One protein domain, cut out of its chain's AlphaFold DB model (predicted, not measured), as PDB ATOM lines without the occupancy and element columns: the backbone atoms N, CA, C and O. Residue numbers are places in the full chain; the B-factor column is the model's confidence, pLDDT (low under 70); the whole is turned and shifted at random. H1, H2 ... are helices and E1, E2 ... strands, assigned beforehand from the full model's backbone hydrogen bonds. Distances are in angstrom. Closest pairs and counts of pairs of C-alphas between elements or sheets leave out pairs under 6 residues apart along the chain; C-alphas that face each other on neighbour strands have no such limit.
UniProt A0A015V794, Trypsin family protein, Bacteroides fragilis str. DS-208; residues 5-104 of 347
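AT A GLANCE: This is residues 5 to 104 of the 347 residues of the protein "Trypsin family protein" of Bacteroides fragilis str. DS-208 (UniProt A0A015V794). The hairpin E3 and E4 makes one wall of an elongated body, with H1, H2 and part of the longest helix, H3, gathered beside it. The small hairpin E1 and E2 lies at one far end, and H4 lies toward the other. The printed part has 100 residues, with four named helices and four named strands in the order H1, H2, E1, E2, H3, E3, E4, H4. Its class is mixed, helices and strands, and both two-stranded sheets are antiparallel. It is only just compact, close to loose, with a radius of gyration of the C-alphas of 15.1 A and spans of 53 by 27 by 23 A.

IN THESE COORDINATES: E3 is residues 68 to 72, 11.9 A long, and E4 is residues 82 to 85, 10.4 A. H3, residues 49 to 64, measures 22.5 A. H1, residues 5 to 12, measures 10.2 A from C-alpha 5 at (134.951, 105.995, 140.366). H2 is residues 24 to 28, E1 residues 35 to 37 and E2 residues 45 to 47. H4, residues 94 to 103, measures 14.2 A and ends with C-alpha 103 at (130.010, 100.452, 135.073).

HOW THE PARTS SIT: In the hairpin E3 and E4, N 69 and O 84 are 2.8 A apart, within hydrogen-bond range. The closest C-alphas of H1 and E4, those of His 12 and Ala 85, are 4.7 A apart; those of H3 and E3, Met 62 and Leu 68, are 5.6 A apart. H2 and H3 touch, H3 with residues 51 to 56 alone; the closest C-alphas, those of Leu 28 and Gly 52, are 6.8 A apart. H1 and H4 are close but not clearly touching, with C-alphas 5 and 101 closest at 5.7 A, at a steep tilt of 45 degrees, opposite ways. In the hairpin E1 and E2, N 46 and O 36 are 3.0 A apart, within hydrogen-bond range. In H1, H2, H3 and H4 every O i to N i+4 pair is within hydrogen-bond range.

THE WHOLE: The C-alphas farthest apart, those of Ser 40 and Ser 92, are 53.3 A apart. The printed part has no cut, and the link from H1 to H2 is long. The pLDDT is under 70 at residues 15 to 19, 37 to 45 and 76 to 79.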
ATOM      1  N   LYS A   5     134.105 105.368 141.384       97.12
ATOM      2  CA  LYS A   5     134.951 105.995 140.366       97.12
ATOM      3  C   LYS A   5     135.355 107.417 140.756       97.12
ATOM      4  O   LYS A   5     136.528 107.754 140.654       97.12
ATOM      5  N   ASP A   6     134.416 108.233 141.236       97.25
ATOM      6  CA  ASP A   6     134.719 109.603 141.675       97.25
ATOM      7  C   ASP A   6     135.766 109.625 142.804       97.25
ATOM      8  O   ASP A   6     136.623 110.507 142.833       97.25
ATOM      9  N   ILE A   7     135.701 108.658 143.728       96.69
ATOM     10  CA  ILE A   7     136.669 108.506 144.826       96.69
ATOM     11  C   ILE A   7     138.040 108.114 144.266       96.69
ATOM     12  O   ILE A   7     139.051 108.735 144.592       96.69
ATOM     13  N   TYR A   8     138.068 107.094 143.405       96.69
ATOM     14  CA  TYR A   8     139.288 106.611 142.766       96.69
ATOM     15  C   TYR A   8     139.977 107.725 141.966       96.69
ATOM     16  O   TYR A   8     141.149 108.011 142.197       96.69
ATOM     17  N   ASP A   9     139.238 108.421 141.099       95.31
ATOM     18  CA  ASP A   9     139.749 109.528 140.286       95.31
ATOM     19  C   ASP A   9     140.279 110.685 141.146       95.31
ATOM     20  O   ASP A   9     141.241 111.354 140.760       95.31
ATOM     21  N   PHE A  10     139.658 110.952 142.301       94.94
ATOM     22  CA  PHE A  10     140.122 111.982 143.226       94.94
ATOM     23  C   PHE A  10     141.493 111.626 143.811       94.94
ATOM     24  O   PHE A  10     142.414 112.441 143.745       94.94
ATOM     25  N   PHE A  11     141.652 110.408 144.340       93.62
ATOM     26  CA  PHE A  11     142.910 109.973 144.954       93.62
ATOM     27  C   PHE A  11     144.008 109.640 143.934       93.62
ATOM     28  O   PHE A  11     145.183 109.702 144.282       93.62
ATOM     29  N   HIS A  12     143.657 109.351 142.679       91.31
ATOM     30  CA  HIS A  12     144.622 109.120 141.598       91.31
ATOM     31  C   HIS A  12     145.367 110.399 141.180       91.31
ATOM     32  O   HIS A  12     146.465 110.329 140.636       91.31
ATOM     33  N   GLN A  13     144.820 111.588 141.444       86.81
ATOM     34  CA  GLN A  13     145.484 112.861 141.111       86.81
ATOM     35  C   GLN A  13     146.708 113.175 141.991       86.81
ATOM     36  O   GLN A  13     147.336 114.220 141.816       86.81
ATOM     37  N   PHE A  14     147.025 112.319 142.961       79.88
ATOM     38  CA  PHE A  14     148.143 112.474 143.883       79.88
ATOM     39  C   PHE A  14     149.123 111.316 143.638       79.88
ATOM     40  O   PHE A  14     148.682 110.167 143.606       79.88
ATOM     41  N   PRO A  15     150.427 111.590 143.423       60.94
ATOM     42  CA  PRO A  15     151.170 112.729 143.968       60.94
ATOM     43  C   PRO A  15     151.367 113.957 143.052       60.94
ATOM     44  O   PRO A  15     152.075 114.885 143.438       60.94
ATOM     45  N   ASP A  16     150.729 114.021 141.881       59.28
ATOM     46  CA  ASP A  16     150.988 115.045 140.844       59.28
ATOM     47  C   ASP A  16     150.707 116.517 141.256       59.28
ATOM     48  O   ASP A  16     151.012 117.442 140.504       59.28
ATOM     49  N   LYS A  17     150.145 116.764 142.450       58.94
ATOM     50  CA  LYS A  17     149.742 118.086 142.982       58.94
ATOM     51  C   LYS A  17     150.652 118.655 144.089       58.94
ATOM     52  O   LYS A  17     150.151 119.304 145.007       58.94
ATOM     53  N   ASP A  18     151.956 118.382 144.071       62.75
ATOM     54  CA  ASP A  18     152.918 118.767 145.135       62.75
ATOM     55  C   ASP A  18     152.611 118.172 146.534       62.75
ATOM     56  O   ASP A  18     153.252 118.506 147.533       62.75
ATOM     57  N   LYS A  19     151.633 117.260 146.623       65.00
ATOM     58  CA  LYS A  19     151.223 116.528 147.828       65.00
ATOM     59  C   LYS A  19     151.298 115.033 147.549       65.00
ATOM     60  O   LYS A  19     150.689 114.568 146.596       65.00
ATOM     61  N   ASN A  20     151.957 114.273 148.425       76.69
ATOM     62  CA  ASN A  20     152.137 112.826 148.241       76.69
ATOM     63  C   ASN A  20     150.842 112.003 148.385       76.69
ATOM     64  O   ASN A  20     150.811 110.865 147.943       76.69
ATOM     65  N   SER A  21     149.801 112.537 149.028       79.69
ATOM     66  CA  SER A  21     148.492 111.891 149.212       79.69
ATOM     67  C   SER A  21     147.414 112.945 149.490       79.69
ATOM     68  O   SER A  21     147.741 114.111 149.747       79.69
ATOM     69  N   ALA A  22     146.146 112.535 149.467       87.19
ATOM     70  CA  ALA A  22     145.016 113.364 149.876       87.19
ATOM     71  C   ALA A  22     144.244 112.716 151.024       87.19
ATOM     72  O   ALA A  22     144.285 111.497 151.209       87.19
ATOM     73  N   SER A  23     143.544 113.532 151.809       90.69
ATOM     74  CA  SER A  23     142.699 113.028 152.899       90.69
ATOM     75  C   SER A  23     141.270 112.744 152.439       90.69
ATOM     76  O   SER A  23     140.756 113.403 151.535       90.69
ATOM     77  N   LEU A  24     140.591 111.813 153.112       91.38
ATOM     78  CA  LEU A  24     139.153 111.603 152.928       91.38
ATOM     79  C   LEU A  24     138.349 112.881 153.200       91.38
ATOM     80  O   LEU A  24     137.384 113.148 152.492       91.38
ATOM     81  N   MET A  25     138.764 113.699 154.168       89.75
ATOM     82  CA  MET A  25     138.119 114.983 154.455       89.75
ATOM     83  C   MET A  25     138.135 115.919 153.235       89.75
ATOM     84  O   MET A  25     137.100 116.483 152.892       89.75
ATOM     85  N   GLU A  26     139.272 116.022 152.536       90.81
ATOM     86  CA  GLU A  26     139.389 116.831 151.310       90.81
ATOM     87  C   GLU A  26     138.447 116.318 150.203       90.81
ATOM     88  O   GLU A  26     137.877 117.119 149.464       90.81
ATOM     89  N   PHE A  27     138.235 115.001 150.096       93.19
ATOM     90  CA  PHE A  27     137.245 114.439 149.172       93.19
ATOM     91  C   PHE A  27     135.807 114.760 149.605       93.19
ATOM     92  O   PHE A  27     134.992 115.187 148.786       93.19
ATOM     93  N   LEU A  28     135.489 114.569 150.888       92.31
ATOM     94  CA  LEU A  28     134.156 114.793 151.447       92.31
ATOM     95  C   LEU A  28     133.691 116.245 151.271       92.31
ATOM     96  O   LEU A  28     132.519 116.475 150.981       92.31
ATOM     97  N   GLU A  29     134.599 117.217 151.357       91.25
ATOM     98  CA  GLU A  29     134.315 118.634 151.079       91.25
ATOM     99  C   GLU A  29     133.851 118.898 149.635       91.25
ATOM    100  O   GLU A  29     133.199 119.908 149.373       91.25
ATOM    101  N   THR A  30     134.111 117.982 148.695       92.12
ATOM    102  CA  THR A  30     133.593 118.070 147.317       92.12
ATOM    103  C   THR A  30     132.150 117.572 147.174       92.12
ATOM    104  O   THR A  30     131.548 117.715 146.105       92.12
ATOM    105  N   ILE A  31     131.582 116.968 148.223       92.50
ATOM    106  CA  ILE A  31     130.248 116.370 148.210       92.50
ATOM    107  C   ILE A  31     129.214 117.406 148.675       92.50
ATOM    108  O   ILE A  31     129.276 117.868 149.817       92.50
ATOM    109  N   PRO A  32     128.210 117.742 147.840       90.19
ATOM    110  CA  PRO A  32     127.127 118.628 148.254       90.19
ATOM    111  C   PRO A  32     126.415 118.120 149.516       90.19
ATOM    112  O   PRO A  32     126.046 116.946 149.590       90.19
ATOM    113  N   GLY A  33     126.210 119.006 150.495       87.56
ATOM    114  CA  GLY A  33     125.546 118.688 151.766       87.56
ATOM    115  C   GLY A  33     126.438 118.015 152.817       87.56
ATOM    116  O   GLY A  33     125.936 117.614 153.868       87.56
ATOM    117  N   PHE A  34     127.746 117.866 152.563       88.19
ATOM    118  CA  PHE A  34     128.678 117.387 153.585       88.19
ATOM    119  C   PHE A  34     129.002 118.461 154.630       88.19
ATOM    120  O   PHE A  34     128.912 118.181 155.825       88.19
ATOM    121  N   SER A  35     129.352 119.674 154.197       85.38
ATOM    122  CA  SER A  35     129.583 120.822 155.073       85.38
ATOM    123  C   SER A  35     128.661 121.977 154.687       85.38
ATOM    124  O   SER A  35     128.609 122.402 153.534       85.38
ATOM    125  N   GLU A  36     127.914 122.491 155.663       76.44
ATOM    126  CA  GLU A  36     127.055 123.663 155.483       76.44
ATOM    127  C   GLU A  36     127.392 124.720 156.530       76.44
ATOM    128  O   GLU A  36     127.489 124.434 157.731       76.44
ATOM    129  N   THR A  37     127.579 125.958 156.073       66.50
ATOM    130  CA  THR A  37     127.815 127.108 156.944       66.50
ATOM    131  C   THR A  37     126.494 127.511 157.585       66.50
ATOM    132  O   THR A  37     125.599 128.018 156.907       66.50
ATOM    133  N   VAL A  38     126.353 127.297 158.895       59.53
ATOM    134  CA  VAL A  38     125.120 127.652 159.600       59.53
ATOM    135  C   VAL A  38     125.067 129.174 159.741       59.53
ATOM    136  O   VAL A  38     125.918 129.793 160.377       59.53
ATOM    137  N   SER A  39     124.069 129.797 159.116       55.81
ATOM    138  CA  SER A  39     123.929 131.256 159.032       55.81
ATOM    139  C   SER A  39     123.562 131.933 160.359       55.81
ATOM    140  O   SER A  39     123.632 133.158 160.447       55.81
ATOM    141  N   SER A  40     123.194 131.173 161.395       54.66
ATOM    142  CA  SER A  40     122.642 131.724 162.637       54.66
ATOM    143  C   SER A  40     123.650 131.973 163.762       54.66
ATOM    144  O   SER A  40     123.350 132.786 164.629       54.66
ATOM    145  N   GLU A  41     124.844 131.368 163.771       51.59
ATOM    146  CA  GLU A  41     125.832 131.601 164.839       51.59
ATOM    147  C   GLU A  41     127.271 131.523 164.304       51.59
ATOM    148  O   GLU A  41     127.718 130.484 163.831       51.59
ATOM    149  N   LYS A  42     127.983 132.662 164.356       50.12
ATOM    150  CA  LYS A  42     129.431 132.855 164.121       50.12
ATOM    151  C   LYS A  42     130.190 131.641 163.546       50.12
ATOM    152  O   LYS A  42     130.938 130.982 164.260       50.12
ATOM    153  N   GLY A  43     130.068 131.411 162.240       53.69
ATOM    154  CA  GLY A  43     131.024 130.604 161.475       53.69
ATOM    155  C   GLY A  43     131.163 129.131 161.878       53.69
ATOM    156  O   GLY A  43     132.160 128.521 161.500       53.69
ATOM    157  N   MET A  44     130.213 128.545 162.617       52.69
ATOM    158  CA  MET A  44     130.214 127.098 162.847       52.69
ATOM    159  C   MET A  44     129.694 126.381 161.595       52.69
ATOM    160  O   MET A  44     128.537 126.540 161.201       52.69
ATOM    161  N   SER A  45     130.563 125.600 160.952       65.19
ATOM    162  CA  SER A  45     130.159 124.643 159.925       65.19
ATOM    163  C   SER A  45     129.572 123.404 160.598       65.19
ATOM    164  O   SER A  45     130.154 122.839 161.525       65.19
ATOM    165  N   SER A  46     128.397 122.982 160.140       78.25
ATOM    166  CA  SER A  46     127.853 121.675 160.504       78.25
ATOM    167  C   SER A  46     128.373 120.634 159.514       78.25
ATOM    168  O   SER A  46     128.431 120.904 158.314       78.25
ATOM    169  N   ILE A  47     128.802 119.475 160.020       85.75
ATOM    170  CA  ILE A  47     129.319 118.367 159.206       85.75
ATOM    171  C   ILE A  47     128.317 117.216 159.235       85.75
ATOM    172  O   ILE A  47     127.906 116.753 160.304       85.75
ATOM    173  N   ASN A  48     127.966 116.702 158.060       88.00
ATOM    174  CA  ASN A  48     127.119 115.530 157.927       88.00
ATOM    175  C   ASN A  48     127.923 114.242 158.172       88.00
ATOM    176  O   ASN A  48     128.493 113.632 157.264       88.00
ATOM    177  N   MET A  49     127.934 113.795 159.429       87.06
ATOM    178  CA  MET A  49     128.647 112.580 159.841       87.06
ATOM    179  C   MET A  49     128.093 111.289 159.221       87.06
ATOM    180  O   MET A  49     128.805 110.286 159.208       87.06
ATOM    181  N   SER A  50     126.853 111.279 158.715       89.50
ATOM    182  CA  SER A  50     126.313 110.109 158.009       89.50
ATOM    183  C   SER A  50     127.017 109.925 156.667       89.50
ATOM    184  O   SER A  50     127.485 108.826 156.379       89.50
ATOM    185  N   ILE A  51     127.168 111.015 155.906       90.50
ATOM    186  CA  ILE A  51     127.943 111.032 154.658       90.50
ATOM    187  C   ILE A  51     129.394 110.642 154.958       90.50
ATOM    188  O   ILE A  51     129.928 109.731 154.332       90.50
ATOM    189  N   GLY A  52     130.013 111.252 155.975       90.56
ATOM    190  CA  GLY A  52     131.391 110.926 156.357       90.56
ATOM    191  C   GLY A  52     131.612 109.434 156.640       90.56
ATOM    192  O   GLY A  52     132.553 108.839 156.119       90.56
ATOM    193  N   LYS A  53     130.719 108.801 157.414       89.88
ATOM    194  CA  LYS A  53     130.798 107.362 157.727       89.88
ATOM    195  C   LYS A  53     130.576 106.465 156.512       89.88
ATOM    196  O   LYS A  53     131.220 105.428 156.406       89.88
ATOM    197  N   GLU A  54     129.661 106.843 155.626       92.00
ATOM    198  CA  GLU A  54     129.372 106.093 154.406       92.00
ATOM    199  C   GLU A  54     130.608 106.007 153.502       92.00
ATOM    200  O   GLU A  54     131.030 104.909 153.147       92.00
ATOM    201  N   TYR A  55     131.233 107.146 153.188       94.38
ATOM    202  CA  TYR A  55     132.416 107.167 152.324       94.38
ATOM    203  C   TYR A  55     133.667 106.624 153.014       94.38
ATOM    204  O   TYR A  55     134.497 106.025 152.339       94.38
ATOM    205  N   LEU A  56     133.786 106.749 154.343       93.50
ATOM    206  CA  LEU A  56     134.847 106.066 155.087       93.50
ATOM    207  C   LEU A  56     134.768 104.550 154.887       93.50
ATOM    208  O   LEU A  56     135.768 103.943 154.517       93.50
ATOM    209  N   LYS A  57     133.579 103.962 155.061       94.00
ATOM    210  CA  LYS A  57     133.369 102.525 154.851       94.00
ATOM    211  C   LYS A  57     133.693 102.114 153.413       94.00
ATOM    212  O   LYS A  57     134.302 101.073 153.200       94.00
ATOM    213  N   ILE A  58     133.319 102.936 152.432       96.50
ATOM    214  CA  ILE A  58     133.661 102.682 151.027       96.50
ATOM    215  C   ILE A  58     135.179 102.699 150.826       96.50
ATOM    216  O   ILE A  58     135.701 101.787 150.198       96.50
ATOM    217  N   CYS A  59     135.899 103.680 151.376       95.75
ATOM    218  CA  CYS A  59     137.358 103.726 151.281       95.75
ATOM    219  C   CYS A  59     138.035 102.530 151.967       95.75
ATOM    220  O   CYS A  59     139.002 102.012 151.423       95.75
ATOM    221  N   GLU A  60     137.522 102.071 153.113       94.81
ATOM    222  CA  GLU A  60     138.004 100.850 153.782       94.81
ATOM    223  C   GLU A  60     137.806  99.615 152.886       94.81
ATOM    224  O   GLU A  60     138.728  98.831 152.700       94.81
ATOM    225  N   GLN A  61     136.646  99.477 152.237       97.06
ATOM    226  CA  GLN A  61     136.410  98.380 151.290       97.06
ATOM    227  C   GLN A  61     137.264  98.502 150.016       97.06
ATOM    228  O   GLN A  61     137.707  97.496 149.470       97.06
ATOM    229  N   MET A  62     137.528  99.725 149.545       97.25
ATOM    230  CA  MET A  62     138.460  99.973 148.441       97.25
ATOM    231  C   MET A  62     139.902  99.610 148.809       97.25
ATOM    232  O   MET A  62     140.657  99.221 147.923       97.25
ATOM    233  N   GLU A  63     140.301  99.746 150.073       95.56
ATOM    234  CA  GLU A  63     141.597  99.272 150.565       95.56
ATOM    235  C   GLU A  63     141.659  97.741 150.543       95.56
ATOM    236  O   GLU A  63     142.607  97.186 149.988       95.56
ATOM    237  N   ASP A  64     140.617  97.063 151.036       95.50
ATOM    238  CA  ASP A  64     140.520  95.595 151.009       95.50
ATOM    239  C   ASP A  64     140.602  95.028 149.576       95.50
ATOM    240  O   ASP A  64     141.233  93.995 149.337       95.50
ATOM    241  N   ASP A  65     140.006  95.727 148.606       94.94
ATOM    242  CA  ASP A  65     140.034  95.361 147.186       94.94
ATOM    243  C   ASP A  65     141.275  95.883 146.428       94.94
ATOM    244  O   ASP A  65     141.394  95.664 145.222       94.94
ATOM    245  N   ASN A  66     142.232  96.528 147.108       94.50
ATOM    246  CA  ASN A  66     143.457  97.110 146.533       94.50
ATOM    247  C   ASN A  66     143.220  98.209 145.477       94.50
ATOM    248  O   ASN A  66     144.027  98.396 144.567       94.50
ATOM    249  N   LEU A  67     142.129  98.967 145.590       95.69
ATOM    250  CA  LEU A  67     141.894 100.181 144.800       95.69
ATOM    251  C   LEU A  67     142.573 101.401 145.434       95.69
ATOM    252  O   LEU A  67     142.981 102.316 144.720       95.69
ATOM    253  N   LEU A  68     142.689 101.420 146.765       95.31
ATOM    254  CA  LEU A  68     143.365 102.469 147.528       95.31
ATOM    255  C   LEU A  68     144.450 101.870 148.425       95.31
ATOM    256  O   LEU A  68     144.310 100.768 148.941       95.31
ATOM    257  N   ILE A  69     145.504 102.645 148.670       93.00
ATOM    258  CA  ILE A  69     146.503 102.373 149.704       93.00
ATOM    259  C   ILE A  69     146.353 103.441 150.780       93.00
ATOM    260  O   ILE A  69     146.467 104.637 150.493       93.00
ATOM    261  N   LYS A  70     146.121 103.020 152.026       92.31
ATOM    262  CA  LYS A  70     146.118 103.921 153.182       92.31
ATOM    263  C   LYS A  70     147.551 104.325 153.528       92.31
ATOM    264  O   LYS A  70     148.395 103.489 153.839       92.31
ATOM    265  N   VAL A  71     147.825 105.626 153.482       89.19
ATOM    266  CA  VAL A  71     149.148 106.214 153.766       89.19
ATOM    267  C   VAL A  71     149.226 106.753 155.191       89.19
ATOM    268  O   VAL A  71     150.299 106.787 155.794       89.19
ATOM    269  N   LYS A  72     148.087 107.176 155.748       85.25
ATOM    270  CA  LYS A  72     147.998 107.706 157.107       85.25
ATOM    271  C   LYS A  72     146.713 107.248 157.780       85.25
ATOM    272  O   LYS A  72     145.630 107.401 157.215       85.25
ATOM    273  N   GLU A  73     146.856 106.758 159.008       79.38
ATOM    274  CA  GLU A  73     145.731 106.430 159.879       79.38
ATOM    275  C   GLU A  73     144.887 107.658 160.210       79.38
ATOM    276  O   GLU A  73     145.394 108.778 160.344       79.38
ATOM    277  N   ALA A  74     143.589 107.423 160.373       74.25
ATOM    278  CA  ALA A  74     142.672 108.468 160.784       74.25
ATOM    279  C   ALA A  74     142.954 108.912 162.231       74.25
ATOM    280  O   ALA A  74     143.309 108.114 163.101       74.25
ATOM    281  N   SER A  75     142.749 110.197 162.507       71.25
ATOM    282  CA  SER A  75     142.720 110.750 163.860       71.25
ATOM    283  C   SER A  75     141.542 110.190 164.672       71.25
ATOM    284  O   SER A  75     140.715 109.416 164.188       71.25
ATOM    285  N   ILE A  76     141.407 110.635 165.926       64.44
ATOM    286  CA  ILE A  76     140.305 110.256 166.831       64.44
ATOM    287  C   ILE A  76     138.919 110.486 166.188       64.44
ATOM    288  O   ILE A  76     137.971 109.766 166.497       64.44
ATOM    289  N   LEU A  77     138.803 111.450 165.267       63.12
ATOM    290  CA  LEU A  77     137.562 111.773 164.554       63.12
ATOM    291  C   LEU A  77     137.235 110.806 163.398       63.12
ATOM    292  O   LEU A  77     136.130 110.865 162.863       63.12
ATOM    293  N   LYS A  78     138.157 109.901 163.037       68.81
ATOM    294  CA  LYS A  78     138.038 108.841 162.015       68.81
ATOM    295  C   LYS A  78     137.770 109.281 160.563       68.81
ATOM    296  O   LYS A  78     137.636 108.420 159.705       68.81
ATOM    297  N   ILE A  79     137.719 110.579 160.261       67.62
ATOM    298  CA  ILE A  79     137.349 111.111 158.928       67.62
ATOM    299  C   ILE A  79     138.501 111.774 158.157       67.62
ATOM    300  O   ILE A  79     138.292 112.303 157.071       67.62
ATOM    301  N   ASP A  80     139.727 111.720 158.676       80.69
ATOM    302  CA  ASP A  80     140.944 112.245 158.041       80.69
ATOM    303  C   ASP A  80     142.012 111.196 157.635       80.69
ATOM    304  O   ASP A  80     143.185 111.575 157.545       80.69
ATOM    305  N   PRO A  81     141.690 109.907 157.366       89.25
ATOM    306  CA  PRO A  81     142.688 109.014 156.782       89.25
ATOM    307  C   PRO A  81     143.144 109.549 155.420       89.25
ATOM    308  O   PRO A  81     142.379 110.212 154.710       89.25
ATOM    309  N   GLN A  82     144.398 109.268 155.067       91.75
ATOM    310  CA  GLN A  82     144.968 109.657 153.775       91.75
ATOM    311  C   GLN A  82     145.166 108.446 152.884       91.75
ATOM    312  O   GLN A  82     145.665 107.417 153.343       91.75
ATOM    313  N   TYR A  83     144.819 108.606 151.611       92.44
ATOM    314  CA  TYR A  83     144.876 107.548 150.614       92.44
ATOM    315  C   TYR A  83     145.609 108.003 149.352       92.44
ATOM    316  O   TYR A  83     145.683 109.196 149.039       92.44
ATOM    317  N   ILE A  84     146.126 107.017 148.623       92.19
ATOM    318  CA  ILE A  84     146.561 107.125 147.227       92.19
ATOM    319  C   ILE A  84     145.836 106.024 146.452       92.19
ATOM    320  O   ILE A  84     145.681 104.917 146.972       92.19
ATOM    321  N   ALA A  85     145.382 106.312 145.233       93.69
ATOM    322  CA  ALA A  85     144.803 105.279 144.378       93.69
ATOM    323  C   ALA A  85     145.892 104.394 143.763       93.69
ATOM    324  O   ALA A  85     146.946 104.879 143.350       93.69
ATOM    325  N   VAL A  86     145.633 103.092 143.685       93.12
ATOM    326  CA  VAL A  86     146.516 102.164 142.976       93.12
ATOM    327  C   VAL A  86     146.386 102.421 141.480       93.12
ATOM    328  O   VAL A  86     145.285 102.353 140.943       93.12
ATOM    329  N   ASP A  87     147.498 102.711 140.801       91.75
ATOM    330  CA  ASP A  87     147.464 102.982 139.361       91.75
ATOM    331  C   ASP A  87     146.947 101.759 138.588       91.75
ATOM    332  O   ASP A  87     147.356 100.621 138.852       91.75
ATOM    333  N   LYS A  88     146.083 102.012 137.597       91.44
ATOM    334  CA  LYS A  88     145.458 101.000 136.736       91.44
ATOM    335  C   LYS A  88     146.462 100.030 136.102       91.44
ATOM    336  O   LYS A  88     146.100  98.888 135.837       91.44
ATOM    337  N   VAL A  89     147.710 100.448 135.858       90.75
ATOM    338  CA  VAL A  89     148.756  99.582 135.275       90.75
ATOM    339  C   VAL A  89     149.143  98.410 136.178       90.75
ATOM    340  O   VAL A  89     149.740  97.450 135.699       90.75
ATOM    341  N   ASN A  90     148.806  98.476 137.468       91.81
ATOM    342  CA  ASN A  90     149.093  97.422 138.438       91.81
ATOM    343  C   ASN A  90     148.003  96.341 138.498       91.81
ATOM    344  O   ASN A  90     148.172  95.344 139.199       91.81
ATOM    345  N   PHE A  91     146.899  96.505 137.767       92.06
ATOM    346  CA  PHE A  91     145.855  95.491 137.655       92.06
ATOM    347  C   PHE A  91     146.187  94.508 136.531       92.06
ATOM    348  O   PHE A  91     146.740  94.885 135.499       92.06
ATOM    349  N   SER A  92     145.811  93.235 136.699       92.38
ATOM    350  CA  SER A  92     146.084  92.190 135.700       92.38
ATOM    351  C   SER A  92     145.449  92.479 134.336       92.38
ATOM    352  O   SER A  92     146.008  92.096 133.311       92.38
ATOM    353  N   ASN A  93     144.305  93.168 134.327       94.62
ATOM    354  CA  ASN A  93     143.645  93.652 133.121       94.62
ATOM    355  C   ASN A  93     143.200  95.118 133.311       94.62
ATOM    356  O   ASN A  93     142.092  95.368 133.793       94.62
ATOM    357  N   PRO A  94     144.054  96.100 132.962       94.25
ATOM    358  CA  PRO A  94     143.765  97.516 133.191       94.25
ATOM    359  C   PRO A  94     142.523  98.024 132.452       94.25
ATOM    360  O   PRO A  94     141.805  98.876 132.969       94.25
ATOM    361  N   GLU A  95     142.259  97.529 131.239       95.31
ATOM    362  CA  GLU A  95     141.100  97.961 130.447       95.31
ATOM    363  C   GLU A  95     139.787  97.469 131.059       95.31
ATOM    364  O   GLU A  95     138.839  98.242 131.188       95.31
ATOM    365  N   GLU A  96     139.745  96.202 131.473       94.38
ATOM    366  CA  GLU A  96     138.586  95.617 132.152       94.38
ATOM    367  C   GLU A  96     138.322  96.309 133.488       94.38
ATOM    368  O   GLU A  96     137.188  96.712 133.737       94.38
ATOM    369  N   PHE A  97     139.364  96.556 134.287       95.19
ATOM    370  CA  PHE A  97     139.243  97.289 135.546       95.19
ATOM    371  C   PHE A  97     138.565  98.655 135.358       95.19
ATOM    372  O   PHE A  97     137.605  98.973 136.061       95.19
ATOM    373  N   ILE A  98     139.008  99.448 134.375       95.00
ATOM    374  CA  ILE A  98     138.394 100.752 134.087       95.00
ATOM    375  C   ILE A  98     136.942 100.588 133.627       95.00
ATOM    376  O   ILE A  98     136.070 101.311 134.100       95.00
ATOM    377  N   GLN A  99     136.645  99.606 132.776       95.69
ATOM    378  CA  GLN A  99     135.271  99.339 132.342       95.69
ATOM    379  C   GLN A  99     134.353  98.876 133.483       95.69
ATOM    380  O   GLN A  99     133.139  99.103 133.426       95.69
ATOM    381  N   GLU A 100     134.876  98.164 134.478       95.69
ATOM    382  CA  GLU A 100     134.148  97.753 135.681       95.69
ATOM    383  C   GLU A 100     133.913  98.931 136.625       95.69
ATOM    384  O   GLU A 100     132.804  99.092 137.145       95.69
ATOM    385  N   LEU A 101     134.920  99.792 136.777       95.81
ATOM    386  CA  LEU A 101     134.828 101.028 137.543       95.81
ATOM    387  C   LEU A 101     133.802 101.994 136.924       95.81
ATOM    388  O   LEU A 101     132.934 102.490 137.636       95.81
ATOM    389  N   ASP A 102     133.828 102.179 135.601       96.00
ATOM    390  CA  ASP A 102     132.862 102.993 134.847       96.00
ATOM    391  C   ASP A 102     131.437 102.434 134.926       96.00
ATOM    392  O   ASP A 102     130.454 103.175 134.983       96.00
ATOM    393  N   TYR A 103     131.305 101.107 134.930       97.19
ATOM    394  CA  TYR A 103     130.010 100.452 135.073       97.19
ATOM    395  C   TYR A 103     129.418 100.621 136.478       97.19
ATOM    396  O   TYR A 103     128.190 100.681 136.623       97.19
ATOM    397  N   GLY A 104     130.279 100.724 137.492       97.19
ATOM    398  CA  GLY A 104     129.911 100.810 138.901       97.19
ATOM    399  C   GLY A 104     129.925  99.465 139.631       97.19
ATOM    400  O   GLY A 104     129.213  99.327 140.620       97.19
TER     401      GLY A 104